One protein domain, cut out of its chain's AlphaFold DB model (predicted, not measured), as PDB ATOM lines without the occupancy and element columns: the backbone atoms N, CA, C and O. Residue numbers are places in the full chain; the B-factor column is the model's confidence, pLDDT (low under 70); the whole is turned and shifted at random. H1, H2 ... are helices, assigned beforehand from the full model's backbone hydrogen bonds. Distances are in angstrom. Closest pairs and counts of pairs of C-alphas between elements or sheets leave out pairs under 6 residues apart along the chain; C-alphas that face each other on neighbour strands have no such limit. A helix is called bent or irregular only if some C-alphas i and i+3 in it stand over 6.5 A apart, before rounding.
ATOM      1  N   VAL A  24     332.439  25.565  84.506       71.69
ATOM      2  CA  VAL A  24     332.974  24.291  85.010       71.69
ATOM      3  C   VAL A  24     332.489  23.128  84.149       71.69
ATOM      4  O   VAL A  24     333.286  22.258  83.788       71.69
ATOM      5  N   GLU A  25     331.215  23.124  83.755       69.44
ATOM      6  CA  GLU A  25     330.673  22.097  82.858       69.44
ATOM      7  C   GLU A  25     331.288  22.173  81.456       69.44
ATOM      8  O   GLU A  25     331.747  21.156  80.934       69.44
ATOM      9  N   SER A  26     331.426  23.374  80.883       70.12
ATOM     10  CA  SER A  26     332.109  23.564  79.592       70.12
ATOM     11  C   SER A  26     333.566  23.090  79.610       70.12
ATOM     12  O   SER A  26     334.019  22.455  78.652       70.12
ATOM     13  N   ARG A  27     334.299  23.305  80.712       77.25
ATOM     14  CA  ARG A  27     335.654  22.755  80.896       77.25
ATOM     15  C   ARG A  27     335.659  21.228  80.966       77.25
ATOM     16  O   ARG A  27     336.516  20.604  80.339       77.25
ATOM     17  N   ARG A  28     334.712  20.611  81.682       75.69
ATOM     18  CA  ARG A  28     334.592  19.141  81.764       75.69
ATOM     19  C   ARG A  28     334.278  18.520  80.404       75.69
ATOM     20  O   ARG A  28     334.894  17.523  80.043       75.69
ATOM     21  N   LEU A  29     333.399  19.138  79.624       73.25
ATOM     22  CA  LEU A  29     333.042  18.671  78.280       73.25
ATOM     23  C   LEU A  29     334.208  18.775  77.308       73.25
ATOM     24  O   LEU A  29     334.460  17.839  76.559       73.25
ATOM     25  N   ARG A  30     334.960  19.883  77.344       77.75
ATOM     26  CA  ARG A  30     336.183  20.023  76.541       77.75
ATOM     27  C   ARG A  30     337.211  18.958  76.903       77.75
ATOM     28  O   ARG A  30     337.807  18.370  76.010       77.75
ATOM     29  N   LYS A  31     337.385  18.675  78.199       82.19
ATOM     30  CA  LYS A  31     338.289  17.618  78.665       82.19
ATOM     31  C   LYS A  31     337.849  16.236  78.169       82.19
ATOM     32  O   LYS A  31     338.689  15.474  77.701       82.19
ATOM     33  N   ASN A  32     336.556  15.930  78.240       78.50
ATOM     34  CA  ASN A  32     336.011  14.651  77.780       78.50
ATOM     35  C   ASN A  32     336.120  14.490  76.258       78.50
ATOM     36  O   ASN A  32     336.583  13.455  75.792       78.50
ATOM     37  N   ALA A  33     335.781  15.532  75.497       78.12
ATOM     38  CA  ALA A  33     335.902  15.538  74.044       78.12
ATOM     39  C   ALA A  33     337.358  15.384  73.584       78.12
ATOM     40  O   ALA A  33     337.637  14.638  72.649       78.12
ATOM     41  N   TRP A  34     338.299  16.046  74.267       82.81
ATOM     42  CA  TRP A  34     339.725  15.885  73.985       82.81
ATOM     43  C   TRP A  34     340.198  14.461  74.283       82.81
ATOM     44  O   TRP A  34     340.869  13.852  73.459       82.81
ATOM     45  N   TRP A  35     339.784  13.892  75.417       82.56
ATOM     46  CA  TRP A  35     340.097  12.508  75.770       82.56
ATOM     47  C   TRP A  35     339.581  11.507  74.729       82.56
ATOM     48  O   TRP A  35     340.323  10.628  74.295       82.56
ATOM     49  N   CYS A  36     338.342  11.676  74.265       80.88
ATOM     50  CA  CYS A  36     337.794  10.838  73.205       80.88
ATOM     51  C   CYS A  36     338.533  11.023  71.874       80.88
ATOM     52  O   CYS A  36     338.807  10.033  71.198       80.88
ATOM     53  N   ALA A  37     338.928  12.254  71.525       81.38
ATOM     54  CA  ALA A  37     339.725  12.520  70.328       81.38
ATOM     55  C   ALA A  37     341.070  11.782  70.353       81.38
ATOM     56  O   ALA A  37     341.473  11.198  69.348       81.38
ATOM     57  N   VAL A  38     341.743  11.761  71.510       84.50
ATOM     58  CA  VAL A  38     343.006  11.032  71.677       84.50
ATOM     59  C   VAL A  38     342.792   9.525  71.527       84.50
ATOM     60  O   VAL A  38     343.519   8.887  70.769       84.50
ATOM     61  N   ILE A  39     341.791   8.948  72.200       84.06
ATOM     62  CA  ILE A  39     341.555   7.495  72.152       84.06
ATOM     63  C   ILE A  39     341.128   7.043  70.753       84.06
ATOM     64  O   ILE A  39     341.665   6.070  70.230       84.06
ATOM     65  N   SER A  40     340.177   7.741  70.132       81.19
ATOM     66  CA  SER A  40     339.697   7.404  68.786       81.19
ATOM     67  C   SER A  40     340.783   7.591  67.726       81.19
ATOM     68  O   SER A  40     340.909   6.749  66.839       81.19
ATOM     69  N   GLY A  41     341.626   8.620  67.861       84.06
ATOM     70  CA  GLY A  41     342.802   8.795  67.016       84.06
ATOM     71  C   GLY A  41     343.800   7.649  67.170       84.06
ATOM     72  O   GLY A  41     344.235   7.084  66.172       84.06
ATOM     73  N   LEU A  42     344.101   7.232  68.405       83.75
ATOM     74  CA  LEU A  42     344.970   6.080  68.663       83.75
ATOM     75  C   LEU A  42     344.399   4.789  68.051       83.75
ATOM     76  O   LEU A  42     345.127   4.027  67.421       83.75
ATOM     77  N   LEU A  43     343.089   4.565  68.188       83.62
ATOM     78  CA  LEU A  43     342.402   3.396  67.642       83.62
ATOM     79  C   LEU A  43     342.420   3.377  66.108       83.62
ATOM     80  O   LEU A  43     342.613   2.318  65.508       83.62
ATOM     81  N   ALA A  44     342.268   4.541  65.477       82.19
ATOM     82  CA  ALA A  44     342.374   4.699  64.033       82.19
ATOM     83  C   ALA A  44     343.809   4.454  63.541       82.19
ATOM     84  O   ALA A  44     343.984   3.765  62.542       82.19
ATOM     85  N   ILE A  45     344.830   4.934  64.265       82.81
ATOM     86  CA  ILE A  45     346.245   4.663  63.953       82.81
ATOM     87  C   ILE A  45     346.533   3.161  64.053       82.81
ATOM     88  O   ILE A  45     347.085   2.589  63.119       82.81
ATOM     89  N   MET A  46     346.121   2.503  65.143       80.38
ATOM     90  CA  MET A  46     346.326   1.057  65.323       80.38
ATOM     91  C   MET A  46     345.608   0.230  64.249       80.38
ATOM     92  O   MET A  46     346.174  -0.719  63.709       80.38
ATOM     93  N   SER A  47     344.384   0.619  63.890       79.19
ATOM     94  CA  SER A  47     343.629  -0.034  62.814       79.19
ATOM     95  C   SER A  47     344.292   0.173  61.450       79.19
ATOM     96  O   SER A  47     344.483  -0.788  60.709       79.19
ATOM     97  N   ALA A  48     344.707   1.402  61.133       76.62
ATOM     98  CA  ALA A  48     345.366   1.731  59.871       76.62
ATOM     99  C   ALA A  48     346.711   1.005  59.711       76.62
ATOM    100  O   ALA A  48     347.005   0.515  58.623       76.62
ATOM    101  N   LEU A  49     347.480   0.871  60.797       73.88
ATOM    102  CA  LEU A  49     348.730   0.109  60.816       73.88
ATOM    103  C   LEU A  49     348.527  -1.376  60.495       73.88
ATOM    104  O   LEU A  49     349.397  -1.968  59.869       73.88
ATOM    105  N   ASN A  50     347.396  -1.967  60.895       73.81
ATOM    106  CA  ASN A  50     347.088  -3.367  60.592       73.81
ATOM    107  C   ASN A  50     346.501  -3.572  59.190       73.81
ATOM    108  O   ASN A  50     346.703  -4.630  58.601       73.81
ATOM    109  N   CYS A  51     345.781  -2.589  58.644       71.00
ATOM    110  CA  CYS A  51     345.272  -2.664  57.271       71.00
ATOM    111  C   CYS A  51     346.372  -2.439  56.225       71.00
ATOM    112  O   CYS A  51     346.308  -3.014  55.142       71.00
ATOM    113  N   PHE A  52     347.368  -1.613  56.548       65.44
ATOM    114  CA  PHE A  52     348.494  -1.299  55.674       65.44
ATOM    115  C   PHE A  52     349.800  -1.474  56.450       65.44
ATOM    116  O   PHE A  52     350.358  -0.480  56.920       65.44
ATOM    117  N   PRO A  53     350.287  -2.719  56.622       61.56
ATOM    118  CA  PRO A  53     351.545  -2.955  57.313       61.56
ATOM    119  C   PRO A  53     352.669  -2.238  56.546       61.56
ATOM    120  O   PRO A  53     352.951  -2.595  55.403       61.56
ATOM    121  N   PRO A 296     359.120   4.056  54.746       67.25
ATOM    122  CA  PRO A 296     359.145   5.286  53.981       67.25
ATOM    123  C   PRO A 296     358.327   6.355  54.719       67.25
ATOM    124  O   PRO A 296     357.160   6.158  55.069       67.25
ATOM    125  N   LEU A 297     358.963   7.503  54.964       69.06
ATOM    126  CA  LEU A 297     358.471   8.552  55.863       69.06
ATOM    127  C   LEU A 297     357.060   9.042  55.493       69.06
ATOM    128  O   LEU A 297     356.259   9.335  56.378       69.06
ATOM    129  N   TRP A 298     356.718   9.036  54.201       73.12
ATOM    130  CA  TRP A 298     355.401   9.439  53.710       73.12
ATOM    131  C   TRP A 298     354.262   8.529  54.207       73.12
ATOM    132  O   TRP A 298     353.196   9.045  54.553       73.12
ATOM    133  N   ILE A 299     354.486   7.212  54.328       71.75
ATOM    134  CA  ILE A 299     353.484   6.257  54.845       71.75
ATOM    135  C   ILE A 299     353.263   6.483  56.340       71.75
ATOM    136  O   ILE A 299     352.127   6.549  56.806       71.75
ATOM    137  N   ALA A 300     354.343   6.669  57.102       69.56
ATOM    138  CA  ALA A 300     354.228   6.977  58.525       69.56
ATOM    139  C   ALA A 300     353.448   8.285  58.744       69.56
ATOM    140  O   ALA A 300     352.544   8.344  59.580       69.56
ATOM    141  N   THR A 301     353.740   9.324  57.953       77.56
ATOM    142  CA  THR A 301     353.032  10.604  58.060       77.56
ATOM    143  C   THR A 301     351.566  10.514  57.647       77.56
ATOM    144  O   THR A 301     350.726  11.126  58.303       77.56
ATOM    145  N   SER A 302     351.220   9.733  56.618       79.75
ATOM    146  CA  SER A 302     349.830   9.608  56.169       79.75
ATOM    147  C   SER A 302     348.965   8.896  57.210       79.75
ATOM    148  O   SER A 302     347.874   9.373  57.522       79.75
ATOM    149  N   ILE A 303     349.478   7.828  57.830       78.75
ATOM    150  CA  ILE A 303     348.787   7.094  58.900       78.75
ATOM    151  C   ILE A 303     348.525   8.004  60.108       78.75
ATOM    152  O   ILE A 303     347.414   8.018  60.644       78.75
ATOM    153  N   ILE A 304     349.512   8.810  60.509       81.62
ATOM    154  CA  ILE A 304     349.359   9.759  61.621       81.62
ATOM    155  C   ILE A 304     348.316  10.832  61.281       81.62
ATOM    156  O   ILE A 304     347.454  11.128  62.108       81.62
ATOM    157  N   VAL A 305     348.345  11.392  60.068       84.88
ATOM    158  CA  VAL A 305     347.384  12.421  59.634       84.88
ATOM    159  C   VAL A 305     345.958  11.866  59.575       84.88
ATOM    160  O   VAL A 305     345.025  12.518  60.052       84.88
ATOM    161  N   ILE A 306     345.769  10.653  59.051       83.50
ATOM    162  CA  ILE A 306     344.461   9.982  59.009       83.50
ATOM    163  C   ILE A 306     343.956   9.705  60.430       83.50
ATOM    164  O   ILE A 306     342.808  10.004  60.754       83.50
ATOM    165  N   GLY A 307     344.822   9.202  61.307       80.75
ATOM    166  CA  GLY A 307     344.484   8.949  62.702       80.75
ATOM    167  C   GLY A 307     344.071  10.205  63.464       80.75
ATOM    168  O   GLY A 307     343.006  10.248  64.079       80.75
ATOM    169  N   LEU A 308     344.882  11.261  63.384       84.44
ATOM    170  CA  LEU A 308     344.608  12.531  64.057       84.44
ATOM    171  C   LEU A 308     343.357  13.219  63.504       84.44
ATOM    172  O   LEU A 308     342.564  13.743  64.283       84.44
ATOM    173  N   SER A 309     343.140  13.195  62.186       83.50
ATOM    174  CA  SER A 309     341.930  13.769  61.582       83.50
ATOM    175  C   SER A 309     340.668  13.009  61.997       83.50
ATOM    176  O   SER A 309     339.680  13.638  62.373       83.50
ATOM    177  N   CYS A 310     340.712  11.675  62.034       82.56
ATOM    178  CA  CYS A 310     339.610  10.853  62.538       82.56
ATOM    179  C   CYS A 310     339.308  11.153  64.018       82.56
ATOM    180  O   CYS A 310     338.150  11.375  64.383       82.56
ATOM    181  N   GLY A 311     340.351  11.256  64.849       81.50
ATOM    182  CA  GLY A 311     340.215  11.589  66.267       81.50
ATOM    183  C   GLY A 311     339.631  12.983  66.508       81.50
ATOM    184  O   GLY A 311     338.708  13.150  67.307       81.50
ATOM    185  N   LEU A 312     340.101  13.995  65.771       83.00
ATOM    186  CA  LEU A 312     339.566  15.357  65.851       83.00
ATOM    187  C   LEU A 312     338.092  15.420  65.438       83.00
ATOM    188  O   LEU A 312     337.305  16.089  66.110       83.00
ATOM    189  N   CYS A 313     337.697  14.690  64.391       81.44
ATOM    190  CA  CYS A 313     336.296  14.571  63.991       81.44
ATOM    191  C   CYS A 313     335.450  13.941  65.105       81.44
ATOM    192  O   CYS A 313     334.422  14.505  65.478       81.44
ATOM    193  N   ALA A 314     335.887  12.820  65.684       78.56
ATOM    194  CA  ALA A 314     335.160  12.139  66.757       78.56
ATOM    195  C   ALA A 314     334.995  13.022  68.008       78.56
ATOM    196  O   ALA A 314     333.886  13.160  68.529       78.56
ATOM    197  N   GLY A 315     336.066  13.695  68.444       76.75
ATOM    198  CA  GLY A 315     336.006  14.643  69.558       76.75
ATOM    199  C   GLY A 315     335.125  15.859  69.266       76.75
ATOM    200  O   GLY A 315     334.394  16.321  70.142       76.75
ATOM    201  N   TRP A 316     335.137  16.359  68.026       79.56
ATOM    202  CA  TRP A 316     334.252  17.443  67.596       79.56
ATOM    203  C   TRP A 316     332.776  17.033  67.636       79.56
ATOM    204  O   TRP A 316     331.949  17.790  68.148       79.56
ATOM    205  N   PHE A 317     332.444  15.832  67.152       75.62
ATOM    206  CA  PHE A 317     331.088  15.286  67.224       75.62
ATOM    207  C   PHE A 317     330.628  15.095  68.669       75.62
ATOM    208  O   PHE A 317     329.527  15.527  69.014       75.62
ATOM    209  N   GLU A 318     331.472  14.530  69.536       75.25
ATOM    210  CA  GLU A 318     331.140  14.377  70.954       75.25
ATOM    211  C   GLU A 318     330.915  15.738  71.625       75.25
ATOM    212  O   GLU A 318     329.907  15.928  72.309       75.25
ATOM    213  N   HIS A 319     331.787  16.716  71.366       77.12
ATOM    214  CA  HIS A 319     331.632  18.064  71.905       77.12
ATOM    215  C   HIS A 319     330.332  18.725  71.435       77.12
ATOM    216  O   HIS A 319     329.602  19.279  72.253       77.12
ATOM    217  N   ARG A 320     330.016  18.652  70.135       71.94
ATOM    218  CA  ARG A 320     328.816  19.270  69.549       71.94
ATOM    219  C   ARG A 320     327.527  18.631  70.052       71.94
ATOM    220  O   ARG A 320     326.592  19.356  70.384       71.94
ATOM    221  N   ILE A 321     327.480  17.305  70.139       69.62
ATOM    222  CA  ILE A 321     326.273  16.592  70.568       69.62
ATOM    223  C   ILE A 321     326.063  16.746  72.078       69.62
ATOM    224  O   ILE A 321     324.940  16.987  72.519       69.62
ATOM    225  N   GLN A 322     327.126  16.686  72.887       68.19
ATOM    226  CA  GLN A 322     327.005  16.916  74.329       68.19
ATOM    227  C   GLN A 322     326.688  18.384  74.649       68.19
ATOM    228  O   GLN A 322     325.850  18.629  75.510       68.19
ATOM    229  N   ALA A 323     327.272  19.348  73.927       67.00
ATOM    230  CA  ALA A 323     326.923  20.765  74.056       67.00
ATOM    231  C   ALA A 323     325.457  21.036  73.681       67.00
ATOM    232  O   ALA A 323     324.784  21.782  74.387       67.00
ATOM    233  N   GLY A 324     324.940  20.399  72.624       62.19
ATOM    234  CA  GLY A 324     323.526  20.489  72.244       62.19
ATOM    235  C   GLY A 324     322.581  19.872  73.283       62.19
ATOM    236  O   GLY A 324     321.556  20.462  73.610       62.19
ATOM    237  N   ASN A 325     322.960  18.736  73.876       57.72
ATOM    238  CA  ASN A 325     322.159  18.034  74.888       57.72
ATOM    239  C   ASN A 325     322.107  18.724  76.265       57.72
ATOM    240  O   ASN A 325     321.286  18.346  77.101       57.72
ATOM    241  N   ILE A 326     322.972  19.705  76.534       55.91
ATOM    242  CA  ILE A 326     322.937  20.491  77.784       55.91
ATOM    243  C   ILE A 326     321.820  21.531  77.752       55.91
ATOM    244  O   ILE A 326     321.226  21.824  78.785       55.91
ATOM    245  N   PHE A 327     321.472  22.014  76.560       54.12
ATOM    246  CA  PHE A 327     320.351  22.928  76.349       54.12
ATOM    247  C   PHE A 327     319.048  22.199  75.998       54.12
ATOM    248  O   PHE A 327     318.092  22.833  75.552       54.12
ATOM    249  N   ASP A 328     318.978  20.878  76.205       59.69
ATOM    250  CA  ASP A 328     317.746  20.122  75.998       59.69
ATOM    251  C   ASP A 328     316.680  20.602  76.993       59.69
ATOM    252  O   ASP A 328     316.731  20.331  78.203       59.69
ATOM    253  N   ALA A 329     315.698  21.334  76.462       55.66
ATOM    254  CA  ALA A 329     314.642  21.986  77.223       55.66
ATOM    255  C   ALA A 329     313.914  21.008  78.157       55.66
ATOM    256  O   ALA A 329     313.505  21.381  79.255       55.66
ATOM    257  N   ARG A 330     313.812  19.725  77.779       56.88
ATOM    258  CA  ARG A 330     313.163  18.684  78.594       56.88
ATOM    259  C   ARG A 330     313.961  18.285  79.829       56.88
ATOM    260  O   ARG A 330     313.376  17.791  80.797       56.88
ATOM    261  N   ARG A 331     315.286  18.404  79.790       56.03
ATOM    262  CA  ARG A 331     316.172  18.037  80.901       56.03
ATOM    263  C   ARG A 331     316.301  19.194  81.883       56.03
ATOM    264  O   ARG A 331     316.155  18.968  83.082       56.03
ATOM    265  N   VAL A 332     316.434  20.412  81.360       62.09
ATOM    266  CA  VAL A 332     316.383  21.654  82.146       62.09
ATOM    267  C   VAL A 332     315.022  21.792  82.833       62.09
ATOM    268  O   VAL A 332     314.971  22.009  84.038       62.09
ATOM    269  N   ALA A 333     313.914  21.537  82.127       61.38
ATOM    270  CA  ALA A 333     312.577  21.557  82.727       61.38
ATOM    271  C   ALA A 333     312.409  20.522  83.853       61.38
ATOM    272  O   ALA A 333     311.806  20.826  84.878       61.38
ATOM    273  N   ARG A 334     312.974  19.314  83.707       65.19
ATOM    274  CA  ARG A 334     312.954  18.287  84.765       65.19
ATOM    275  C   ARG A 334     313.799  18.674  85.978       65.19
ATOM    276  O   ARG A 334     313.383  18.406  87.099       65.19
ATOM    277  N   GLN A 335     314.956  19.295  85.767       66.75
ATOM    278  CA  GLN A 335     315.807  19.783  86.857       66.75
ATOM    279  C   GLN A 335     315.165  20.960  87.597       66.75
ATOM    280  O   GLN A 335     315.176  20.976  88.823       66.75
ATOM    281  N   LEU A 336     314.532  21.888  86.875       63.66
ATOM    282  CA  LEU A 336     313.778  22.998  87.464       63.66
ATOM    283  C   LEU A 336     312.534  22.512  88.224       63.66
ATOM    284  O   LEU A 336     312.251  23.006  89.312       63.66
ATOM    285  N   ALA A 337     311.832  21.500  87.701       65.75
ATOM    286  CA  ALA A 337     310.713  20.866  88.396       65.75
ATOM    287  C   ALA A 337     311.163  20.115  89.664       65.75
ATOM    288  O   ALA A 337     310.489  20.178  90.689       65.75
ATOM    289  N   ALA A 338     312.315  19.437  89.619       68.62
ATOM    290  CA  ALA A 338     312.901  18.770  90.784       68.62
ATOM    291  C   ALA A 338     313.395  19.763  91.853       68.62
ATOM    292  O   ALA A 338     313.356  19.441  93.036       68.62
ATOM    293  N   ALA A 339     313.804  20.969  91.449       69.50
ATOM    294  CA  ALA A 339     314.140  22.086  92.337       69.50
ATOM    295  C   ALA A 339     312.899  22.834  92.876       69.50
ATOM    296  O   ALA A 339     313.012  23.903  93.463       69.50
ATOM    297  N   GLY A 340     311.687  22.310  92.654       56.41
ATOM    298  CA  GLY A 340     310.457  22.892  93.197       56.41
ATOM    299  C   GLY A 340     310.100  24.268  92.627       56.41
ATOM    300  O   GLY A 340     309.267  24.964  93.209       56.41
ATOM    301  N   VAL A 341     310.699  24.669  91.498       68.56
ATOM    302  CA  VAL A 341     310.384  25.941  90.844       68.56
ATOM    303  C   VAL A 341     308.964  25.846  90.272       68.56
ATOM    304  O   VAL A 341     308.711  25.000  89.409       68.56
ATOM    305  N   PRO A 342     308.014  26.683  90.729       56.09
ATOM    306  CA  PRO A 342     306.645  26.628  90.242       56.09
ATOM    307  C   PRO A 342     306.608  27.001  88.759       56.09
ATOM    308  O   PRO A 342     307.152  28.024  88.338       56.09
ATOM    309  N   THR A 343     305.952  26.172  87.949       58.66
ATOM    310  CA  THR A 343     305.755  26.435  86.523       58.66
ATOM    311  C   THR A 343     304.812  27.627  86.358       58.66
ATOM    312  O   THR A 343     303.596  27.477  86.448       58.66
ATOM    313  N   GLY A 354     310.728  29.017  61.029       42.81
ATOM    314  CA  GLY A 354     310.273  27.749  60.456       42.81
ATOM    315  C   GLY A 354     311.154  27.168  59.345       42.81
ATOM    316  O   GLY A 354     310.786  26.151  58.763       42.81
ATOM    317  N   THR A 355     312.303  27.766  59.021       44.94
ATOM    318  CA  THR A 355     313.090  27.353  57.843       44.94
ATOM    319  C   THR A 355     314.541  26.968  58.117       44.94
ATOM    320  O   THR A 355     315.061  26.139  57.380       44.94
ATOM    321  N   GLU A 356     315.186  27.446  59.186       44.44
ATOM    322  CA  GLU A 356     316.585  27.065  59.482       44.44
ATOM    323  C   GLU A 356     316.708  26.049  60.624       44.44
ATOM    324  O   GLU A 356     317.509  25.113  60.544       44.44
ATOM    325  N   ALA A 357     315.841  26.142  61.639       44.59
ATOM    326  CA  ALA A 357     315.764  25.139  62.700       44.59
ATOM    327  C   ALA A 357     315.302  23.775  62.168       44.59
ATOM    328  O   ALA A 357     315.729  22.757  62.690       44.59
ATOM    329  N   SER A 358     314.521  23.733  61.081       46.31
ATOM    330  CA  SER A 358     314.063  22.485  60.459       46.31
ATOM    331  C   SER A 358     315.144  21.781  59.637       46.31
ATOM    332  O   SER A 358     315.051  20.574  59.443       46.31
ATOM    333  N   ILE A 359     316.194  22.480  59.190       47.81
ATOM    334  CA  ILE A 359     317.353  21.856  58.534       47.81
ATOM    335  C   ILE A 359     318.287  21.276  59.596       47.81
ATOM    336  O   ILE A 359     318.748  20.150  59.441       47.81
ATOM    337  N   ALA A 360     318.498  21.985  60.709       45.66
ATOM    338  CA  ALA A 360     319.239  21.463  61.854       45.66
ATOM    339  C   ALA A 360     318.484  20.320  62.561       45.66
ATOM    340  O   ALA A 360     319.087  19.298  62.867       45.66
ATOM    341  N   GLU A 361     317.166  20.425  62.749       44.50
ATOM    342  CA  GLU A 361     316.331  19.355  63.303       44.50
ATOM    343  C   GLU A 361     316.148  18.197  62.329       44.50
ATOM    344  O   GLU A 361     316.119  17.072  62.794       44.50
ATOM    345  N   ARG A 362     316.079  18.387  61.003       44.84
ATOM    346  CA  ARG A 362     316.101  17.251  60.054       44.84
ATOM    347  C   ARG A 362     317.484  16.621  59.947       44.84
ATOM    348  O   ARG A 362     317.567  15.405  59.816       44.84
ATOM    349  N   ALA A 363     318.555  17.406  60.064       47.84
ATOM    350  CA  ALA A 363     319.909  16.874  60.171       47.84
ATOM    351  C   ALA A 363     320.076  16.065  61.467       47.84
ATOM    352  O   ALA A 363     320.654  14.992  61.422       47.84
ATOM    353  N   VAL A 364     319.510  16.511  62.593       47.47
ATOM    354  CA  VAL A 364     319.574  15.818  63.895       47.47
ATOM    355  C   VAL A 364     318.523  14.703  64.045       47.47
ATOM    356  O   VAL A 364     318.777  13.723  64.733       47.47
ATOM    357  N   ALA A 365     317.382  14.773  63.359       44.75
ATOM    358  CA  ALA A 365     316.358  13.722  63.341       44.75
ATOM    359  C   ALA A 365     316.674  12.606  62.331       44.75
ATOM    360  O   ALA A 365     316.235  11.474  62.519       44.75
ATOM    361  N   GLY A 366     317.459  12.896  61.286       45.88
ATOM    362  CA  GLY A 366     318.062  11.889  60.401       45.88
ATOM    363  C   GLY A 366     319.297  11.208  61.005       45.88
ATOM    364  O   GLY A 366     319.730  10.156  60.537       45.88
ATOM    365  N   ILE A 367     319.846  11.777  62.080       50.06
ATOM    366  CA  ILE A 367     320.890  11.186  62.912       50.06
ATOM    367  C   ILE A 367     320.202  10.148  63.816       50.06
ATOM    368  O   ILE A 367     319.748  10.430  64.923       50.06
ATOM    369  N   GLY A 368     320.037   8.938  63.274       54.16
ATOM    370  CA  GLY A 368     319.315   7.838  63.916       54.16
ATOM    371  C   GLY A 368     319.821   7.502  65.325       54.16
ATOM    372  O   GLY A 368     320.901   7.922  65.745       54.16
ATOM    373  N   TRP A 369     319.041   6.688  66.047       53.72
ATOM    374  CA  TRP A 369     319.347   6.170  67.393       53.72
ATOM    375  C   TRP A 369     320.822   5.763  67.588       53.72
ATOM    376  O   TRP A 369     321.402   6.008  68.643       53.72
ATOM    377  N   SER A 370     321.462   5.239  66.541       56.31
ATOM    378  CA  SER A 370     322.876   4.871  66.512       56.31
ATOM    379  C   SER A 370     323.833   6.012  66.860       56.31
ATOM    380  O   SER A 370     324.798   5.774  67.571       56.31
ATOM    381  N   VAL A 371     323.594   7.246  66.413       59.44
ATOM    382  CA  VAL A 371     324.527   8.369  66.623       59.44
ATOM    383  C   VAL A 371     324.290   9.060  67.963       59.44
ATOM    384  O   VAL A 371     325.241   9.474  68.621       59.44
ATOM    385  N   THR A 372     323.038   9.134  68.419       57.69
ATOM    386  CA  THR A 372     322.735   9.581  69.787       57.69
ATOM    387  C   THR A 372     323.293   8.590  70.810       57.69
ATOM    388  O   THR A 372     323.909   9.019  71.789       57.69
ATOM    389  N   PHE A 373     323.199   7.282  70.540       61.31
ATOM    390  CA  PHE A 373     323.878   6.228  71.298       61.31
ATOM    391  C   PHE A 373     325.406   6.361  71.224       61.31
ATOM    392  O   PHE A 373     326.068   6.329  72.261       61.31
ATOM    393  N   LEU A 374     325.978   6.588  70.033       61.03
ATOM    394  CA  LEU A 374     327.419   6.801  69.860       61.03
ATOM    395  C   LEU A 374     327.917   8.057  70.581       61.03
ATOM    396  O   LEU A 374     329.049   8.084  71.025       61.03
ATOM    397  N   ALA A 375     327.109   9.102  70.734       58.91
ATOM    398  CA  ALA A 375     327.528  10.329  71.411       58.91
ATOM    399  C   ALA A 375     327.428  10.245  72.941       58.91
ATOM    400  O   ALA A 375     328.194  10.888  73.659       58.91
ATOM    401  N   THR A 376     326.478   9.452  73.450       63.59
ATOM    402  CA  THR A 376     326.329   9.201  74.894       63.59
ATOM    403  C   THR A 376     327.264   8.104  75.393       63.59
ATOM    404  O   THR A 376     327.759   8.198  76.514       63.59
ATOM    405  N   ASN A 377     327.545   7.095  74.565       69.75
ATOM    406  CA  ASN A 377     328.419   5.972  74.905       69.75
ATOM    407  C   ASN A 377     329.762   5.978  74.161       69.75
ATOM    408  O   ASN A 377     330.561   5.076  74.386       69.75
ATOM    409  N   GLY A 378     330.048   6.973  73.320       68.81
ATOM    410  CA  GLY A 378     331.231   7.008  72.445       68.81
ATOM    411  C   GLY A 378     332.539   6.878  73.193       68.81
ATOM    412  O   GLY A 378     333.370   6.052  72.832       68.81
ATOM    413  N   ARG A 379     332.662   7.581  74.320       71.44
ATOM    414  CA  ARG A 379     333.792   7.417  75.233       71.44
ATOM    415  C   ARG A 379     333.955   5.971  75.701       71.44
ATOM    416  O   ARG A 379     335.056   5.440  75.649       71.44
ATOM    417  N   ARG A 380     332.870   5.333  76.154       76.69
ATOM    418  CA  ARG A 380     332.919   3.939  76.616       76.69
ATOM    419  C   ARG A 380     333.314   3.023  75.467       76.69
ATOM    420  O   ARG A 380     334.187   2.195  75.647       76.69
ATOM    421  N   ILE A 381     332.718   3.189  74.290       77.81
ATOM    422  CA  ILE A 381     333.020   2.380  73.100       77.81
ATOM    423  C   ILE A 381     334.494   2.534  72.698       77.81
ATOM    424  O   ILE A 381     335.155   1.537  72.425       77.81
ATOM    425  N   ALA A 382     335.029   3.755  72.722       76.81
ATOM    426  CA  ALA A 382     336.434   4.024  72.441       76.81
ATOM    427  C   ALA A 382     337.360   3.392  73.499       76.81
ATOM    428  O   ALA A 382     338.356   2.765  73.147       76.81
ATOM    429  N   GLU A 383     337.011   3.492  74.787       82.56
ATOM    430  CA  GLU A 383     337.731   2.831  75.886       82.56
ATOM    431  C   GLU A 383     337.699   1.297  75.741       82.56
ATOM    432  O   GLU A 383     338.736   0.654  75.875       82.56
ATOM    433  N   TRP A 384     336.548   0.707  75.400       83.62
ATOM    434  CA  TRP A 384     336.406  -0.726  75.116       83.62
ATOM    435  C   TRP A 384     337.234  -1.158  73.903       83.62
ATOM    436  O   TRP A 384     337.875  -2.204  73.944       83.62
ATOM    437  N   GLY A 385     337.265  -0.346  72.846       81.44
ATOM    438  CA  GLY A 385     338.108  -0.587  71.678       81.44
ATOM    439  C   GLY A 385     339.599  -0.564  72.024       81.44
ATOM    440  O   GLY A 385     340.355  -1.408  71.548       81.44
ATOM    441  N   LEU A 386     340.029   0.344  72.901       82.38
ATOM    442  CA  LEU A 386     341.408   0.381  73.385       82.38
ATOM    443  C   LEU A 386     341.734  -0.839  74.257       82.38
ATOM    444  O   LEU A 386     342.779  -1.456  74.071       82.38
ATOM    445  N   TRP A 387     340.826  -1.234  75.152       85.81
ATOM    446  CA  TRP A 387     340.958  -2.469  75.930       85.81
ATOM    447  C   TRP A 387     341.078  -3.703  75.038       85.81
ATOM    448  O   TRP A 387     341.927  -4.553  75.288       85.81
ATOM    449  N   PHE A 388     340.280  -3.779  73.975       86.06
ATOM    450  CA  PHE A 388     340.367  -4.848  72.986       86.06
ATOM    451  C   PHE A 388     341.763  -4.921  72.348       86.06
ATOM    452  O   PHE A 388     342.365  -5.993  72.323       86.06
ATOM    453  N   TRP A 389     342.323  -3.784  71.923       83.75
ATOM    454  CA  TRP A 389     343.690  -3.725  71.390       83.75
ATOM    455  C   TRP A 389     344.750  -4.139  72.416       83.75
ATOM    456  O   TRP A 389     345.655  -4.903  72.087       83.75
ATOM    457  N   VAL A 390     344.627  -3.694  73.669       86.44
ATOM    458  CA  VAL A 390     345.536  -4.090  74.758       86.44
ATOM    459  C   VAL A 390     345.464  -5.599  75.019       86.44
ATOM    460  O   VAL A 390     346.501  -6.248  75.164       86.44
ATOM    461  N   CYS A 391     344.266  -6.184  75.026       85.81
ATOM    462  CA  CYS A 391     344.079  -7.629  75.168       85.81
ATOM    463  C   CYS A 391     344.722  -8.407  74.011       85.81
ATOM    464  O   CYS A 391     345.370  -9.420  74.246       85.81
ATOM    465  N   ILE A 392     344.603  -7.928  72.770       84.56
ATOM    466  CA  ILE A 392     345.246  -8.572  71.613       84.56
ATOM    467  C   ILE A 392     346.767  -8.500  71.714       84.56
ATOM    468  O   ILE A 392     347.440  -9.509  71.522       84.56
ATOM    469  N   ILE A 393     347.315  -7.331  72.046       84.25
ATOM    470  CA  ILE A 393     348.762  -7.134  72.192       84.25
ATOM    471  C   ILE A 393     349.322  -8.039  73.294       84.25
ATOM    472  O   ILE A 393     350.344  -8.691  73.100       84.25
ATOM    473  N   THR A 394     348.640  -8.119  74.438       85.38
ATOM    474  CA  THR A 394     349.061  -8.972  75.561       85.38
ATOM    475  C   THR A 394     348.944 -10.458  75.237       85.38
ATOM    476  O   THR A 394     349.877 -11.204  75.520       85.38
ATOM    477  N   LEU A 395     347.859 -10.887  74.587       85.00
ATOM    478  CA  LEU A 395     347.710 -12.258  74.099       85.00
ATOM    479  C   LEU A 395     348.859 -12.623  73.147       85.00
ATOM    480  O   LEU A 395     349.470 -13.682  73.275       85.00
ATOM    481  N   ARG A 396     349.190 -11.723  72.220       79.94
ATOM    482  CA  ARG A 396     350.225 -11.953  71.211       79.94
ATOM    483  C   ARG A 396     351.636 -11.957  71.795       79.94
ATOM    484  O   ARG A 396     352.446 -12.783  71.397       79.94
ATOM    485  N   LEU A 397     351.895 -11.131  72.808       81.50
ATOM    486  CA  LEU A 397     353.142 -11.152  73.579       81.50
ATOM    487  C   LEU A 397     353.403 -12.520  74.240       81.50
ATOM    488  O   LEU A 397     354.558 -12.910  74.405       81.50
ATOM    489  N   VAL A 398     352.342 -13.226  74.647       82.69
ATOM    490  CA  VAL A 398     352.433 -14.535  75.314       82.69
ATOM    491  C   VAL A 398     352.534 -15.681  74.309       82.69
ATOM    492  O   VAL A 398     353.284 -16.623  74.544       82.69
ATOM    493  N   LEU A 399     351.778 -15.617  73.210       80.44
ATOM    494  CA  LEU A 399     351.655 -16.726  72.259       80.44
ATOM    495  C   LEU A 399     352.728 -16.739  71.160       80.44
ATOM    496  O   LEU A 399     353.004 -17.805  70.622       80.44
ATOM    497  N   ASP A 400     353.314 -15.591  70.814       74.25
ATOM    498  CA  ASP A 400     354.160 -15.441  69.624       74.25
ATOM    499  C   ASP A 400     355.557 -14.890  70.003       74.25
ATOM    500  O   ASP A 400     355.755 -13.671  70.120       74.25
ATOM    501  N   PRO A 401     356.548 -15.772  70.250       72.06
ATOM    502  CA  PRO A 401     357.887 -15.358  70.665       72.06
ATOM    503  C   PRO A 401     358.641 -14.604  69.561       72.06
ATOM    504  O   PRO A 401     359.468 -13.754  69.891       72.06
ATOM    505  N   MET A 402     358.332 -14.858  68.282       64.56
ATOM    506  CA  MET A 402     358.896 -14.118  67.149       64.56
ATOM    507  C   MET A 402     358.302 -12.715  67.043       64.56
ATOM    508  O   MET A 402     359.013 -11.746  66.797       64.56
ATOM    509  N   TRP A 403     357.011 -12.555  67.321       75.12
ATOM    510  CA  TRP A 403     356.415 -11.223  67.405       75.12
ATOM    511  C   TRP A 403     357.018 -10.384  68.529       75.12
ATOM    512  O   TRP A 403     357.234  -9.182  68.366       75.12
ATOM    513  N   ARG A 404     357.366 -11.019  69.654       74.88
ATOM    514  CA  ARG A 404     358.036 -10.345  70.770       74.88
ATOM    515  C   ARG A 404     359.424  -9.819  70.398       74.88
ATOM    516  O   ARG A 404     359.767  -8.722  70.830       74.88
ATOM    517  N   THR A 405     360.222 -10.566  69.635       70.31
ATOM    518  CA  THR A 405     361.547 -10.088  69.200       70.31
ATOM    519  C   THR A 405     361.407  -8.917  68.230       70.31
ATOM    520  O   THR A 405     362.026  -7.877  68.440       70.31
ATOM    521  N   VAL A 406     360.473  -9.002  67.276       68.50
ATOM    522  CA  VAL A 406     360.156  -7.890  66.360       68.50
ATOM    523  C   VAL A 406     359.668  -6.650  67.108       68.50
ATOM    524  O   VAL A 406     359.996  -5.539  66.701       68.50
ATOM    525  N   LEU A 407     358.909  -6.802  68.200       76.62
ATOM    526  CA  LEU A 407     358.449  -5.677  69.022       76.62
ATOM    527  C   LEU A 407     359.610  -4.918  69.675       76.62
ATOM    528  O   LEU A 407     359.539  -3.693  69.783       76.62
ATOM    529  N   LEU A 408     360.650  -5.631  70.112       76.12
ATOM    530  CA  LEU A 408     361.829  -5.032  70.742       76.12
ATOM    531  C   LEU A 408     362.705  -4.304  69.718       76.12
ATOM    532  O   LEU A 408     363.172  -3.203  70.003       76.12
ATOM    533  N   ASP A 409     362.862  -4.875  68.525       68.25
ATOM    534  CA  ASP A 409     363.710  -4.300  67.476       68.25
ATOM    535  C   ASP A 409     362.990  -3.204  66.673       68.25
ATOM    536  O   ASP A 409     363.574  -2.189  66.295       68.25
ATOM    537  N   SER A 410     361.695  -3.393  66.407       69.19
ATOM    538  CA  SER A 410     360.887  -2.548  65.521       69.19
ATOM    539  C   SER A 410     359.417  -2.478  65.985       69.19
ATOM    540  O   SER A 410     358.521  -3.108  65.410       69.19
ATOM    541  N   PRO A 411     359.100  -1.652  67.003       72.38
ATOM    542  CA  PRO A 411     357.781  -1.656  67.642       72.38
ATOM    543  C   PRO A 411     356.640  -1.302  66.680       72.38
ATOM    544  O   PRO A 411     355.536  -1.831  66.782       72.38
ATOM    545  N   LEU A 412     356.908  -0.437  65.702       68.56
ATOM    546  CA  LEU A 412     355.923  -0.001  64.712       68.56
ATOM    547  C   LEU A 412     355.593  -1.114  63.699       68.56
ATOM    548  O   LEU A 412     354.443  -1.247  63.285       68.56
ATOM    549  N   ALA A 413     356.576  -1.955  63.360       65.50
ATOM    550  CA  ALA A 413     356.382  -3.122  62.500       65.50
ATOM    551  C   ALA A 413     355.588  -4.218  63.224       65.50
ATOM    552  O   ALA A 413     354.651  -4.781  62.658       65.50
ATOM    553  N   ALA A 414     355.909  -4.464  64.498       70.19
ATOM    554  CA  ALA A 414     355.175  -5.409  65.333       70.19
ATOM    555  C   ALA A 414     353.705  -4.996  65.497       70.19
ATOM    556  O   ALA A 414     352.808  -5.817  65.296       70.19
ATOM    557  N   LEU A 415     353.442  -3.716  65.791       73.69
ATOM    558  CA  LEU A 415     352.081  -3.183  65.929       73.69
ATOM    559  C   LEU A 415     351.285  -3.232  64.617       73.69
ATOM    560  O   LEU A 415     350.090  -3.513  64.645       73.69
ATOM    561  N   GLY A 416     351.934  -3.032  63.467       69.88
ATOM    562  CA  GLY A 416     351.292  -3.181  62.156       69.88
ATOM    563  C   GLY A 416     350.942  -4.621  61.771       69.88
ATOM    564  O   GLY A 416     350.178  -4.836  60.838       69.88
ATOM    565  N   ARG A 417     351.461  -5.624  62.488       69.25
ATOM    566  CA  ARG A 417     351.211  -7.050  62.206       69.25
ATOM    567  C   ARG A 417     350.516  -7.792  63.345       69.25
ATOM    568  O   ARG A 417     350.477  -9.020  63.367       69.25
TER     569      ARG A 417
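This is residues 24 to 53, 296 to 343 and 354 to 417 of the 423 residues of an uncharacterized protein of Planctomycetaceae bacterium (UniProt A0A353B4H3). The longer arm of the bent helix H5 and the long helix H1 make a narrow V, open toward the ends of both, and the short helices H6 and H7 fold back across the opening from H5b to H1; the long helix H2 packs along H1, running opposite ways and crossing it near the middle. The short arm H5a turns away to meet H2, and beyond it, at the other end of the long shape, residues 327 to 332 of the H3 region, 334 to 340, 354 to 363 and 365 to 370 stick out. The printed part has 142 residues with seven named helices, H1 to H7 in order along the chain, and no named strand; the class is all helix. It is loose, with a radius of gyration of the C-alphas of 20.7 A, and spans 70 by 34 by 27 A.

The longest helix by residues is H5, residues 369 to 399, assigned as one helix by its hydrogen bonds but bent: C-alphas 376 and 379 are 7.7 A apart. Its arms are H5a, residues 369 to 376, and H5b, residues 379 to 399; H5b is 30.2 A from first to last C-alpha and begins with C-alpha 379 at (333.792, 7.417, 75.233). H1, residues 24 to 51, measures 40.6 A and begins with C-alpha 24 at (332.974, 24.291, 85.010). H2, residues 297 to 326, measures 43.4 A. The short helices are H3, residues 329 to 338, H4, residues 357 to 365, H6, residues 401 to 409, and H7, residues 411 to 416, which ends with C-alpha 416 at (351.292, -3.181, 62.156).

H5, taken whole, and H1 are the hubs, touching three other helices each. The lines of H5a and H5b are about perpendicular, at 81 degrees. Residues 379 to 386 of H5b touch residues 32 to 43 of H1, the closest C-alphas being those of Cys 36 and Arg 379, 5.6 A apart; they run the same way at a tilt of 38 degrees, only just steep. H1 touches H2, with the C-alphas of Gly 41 and Gly 311 closest at 3.9 A; they run opposite ways at a shallow tilt of 34 degrees, only just short of steep. H5a touches residues 317 to 322 of H2, closest at Ala 375 and Glu 318 with C-alphas 5.4 A apart, and their lines are about perpendicular, at 86 degrees. H5b and H6 touch only at the corner, where the C-alphas of Leu 397 and Arg 404 are closest at 5.7 A. H6 touches H7 at a steep tilt of 54 degrees, opposite ways, with the C-alphas of Leu 407 and Ala 414 closest at 4.9 A. H7 touches residues 46 to 51 of H1, with the C-alphas of Leu 49 and Gly 416 closest at 4.4 A. The packing of the helices is mostly crossed, their lines mostly at more than a shallow tilt. H2 and H3 are close but not clearly touching, at 8.0 A between the C-alphas of Ile 326 and Val 332. H4 touches no helix. Every O i to N i+4 pair is within hydrogen-bond range in H1, H2, H3, H4, H5a, H5b, H6 and H7.

The C-alphas of Pro 342 and Met 402 are the two farthest apart, at 70.2 A. Residues 54 to 295 are not printed, with 11.7 A between C-alphas 53 and 296; residues 344 to 353 are not printed either, with 26.5 A between C-alphas 343 and 354. The links printed whole, H2 to H3, H4 to H5, H5 to H6 and H6 to H7, are tight. The mean pLDDT of the printed part is 70.5; 62 residues are under 70, among them residues 321 to 343 and 354 to 378, and H4 has a mean of 46.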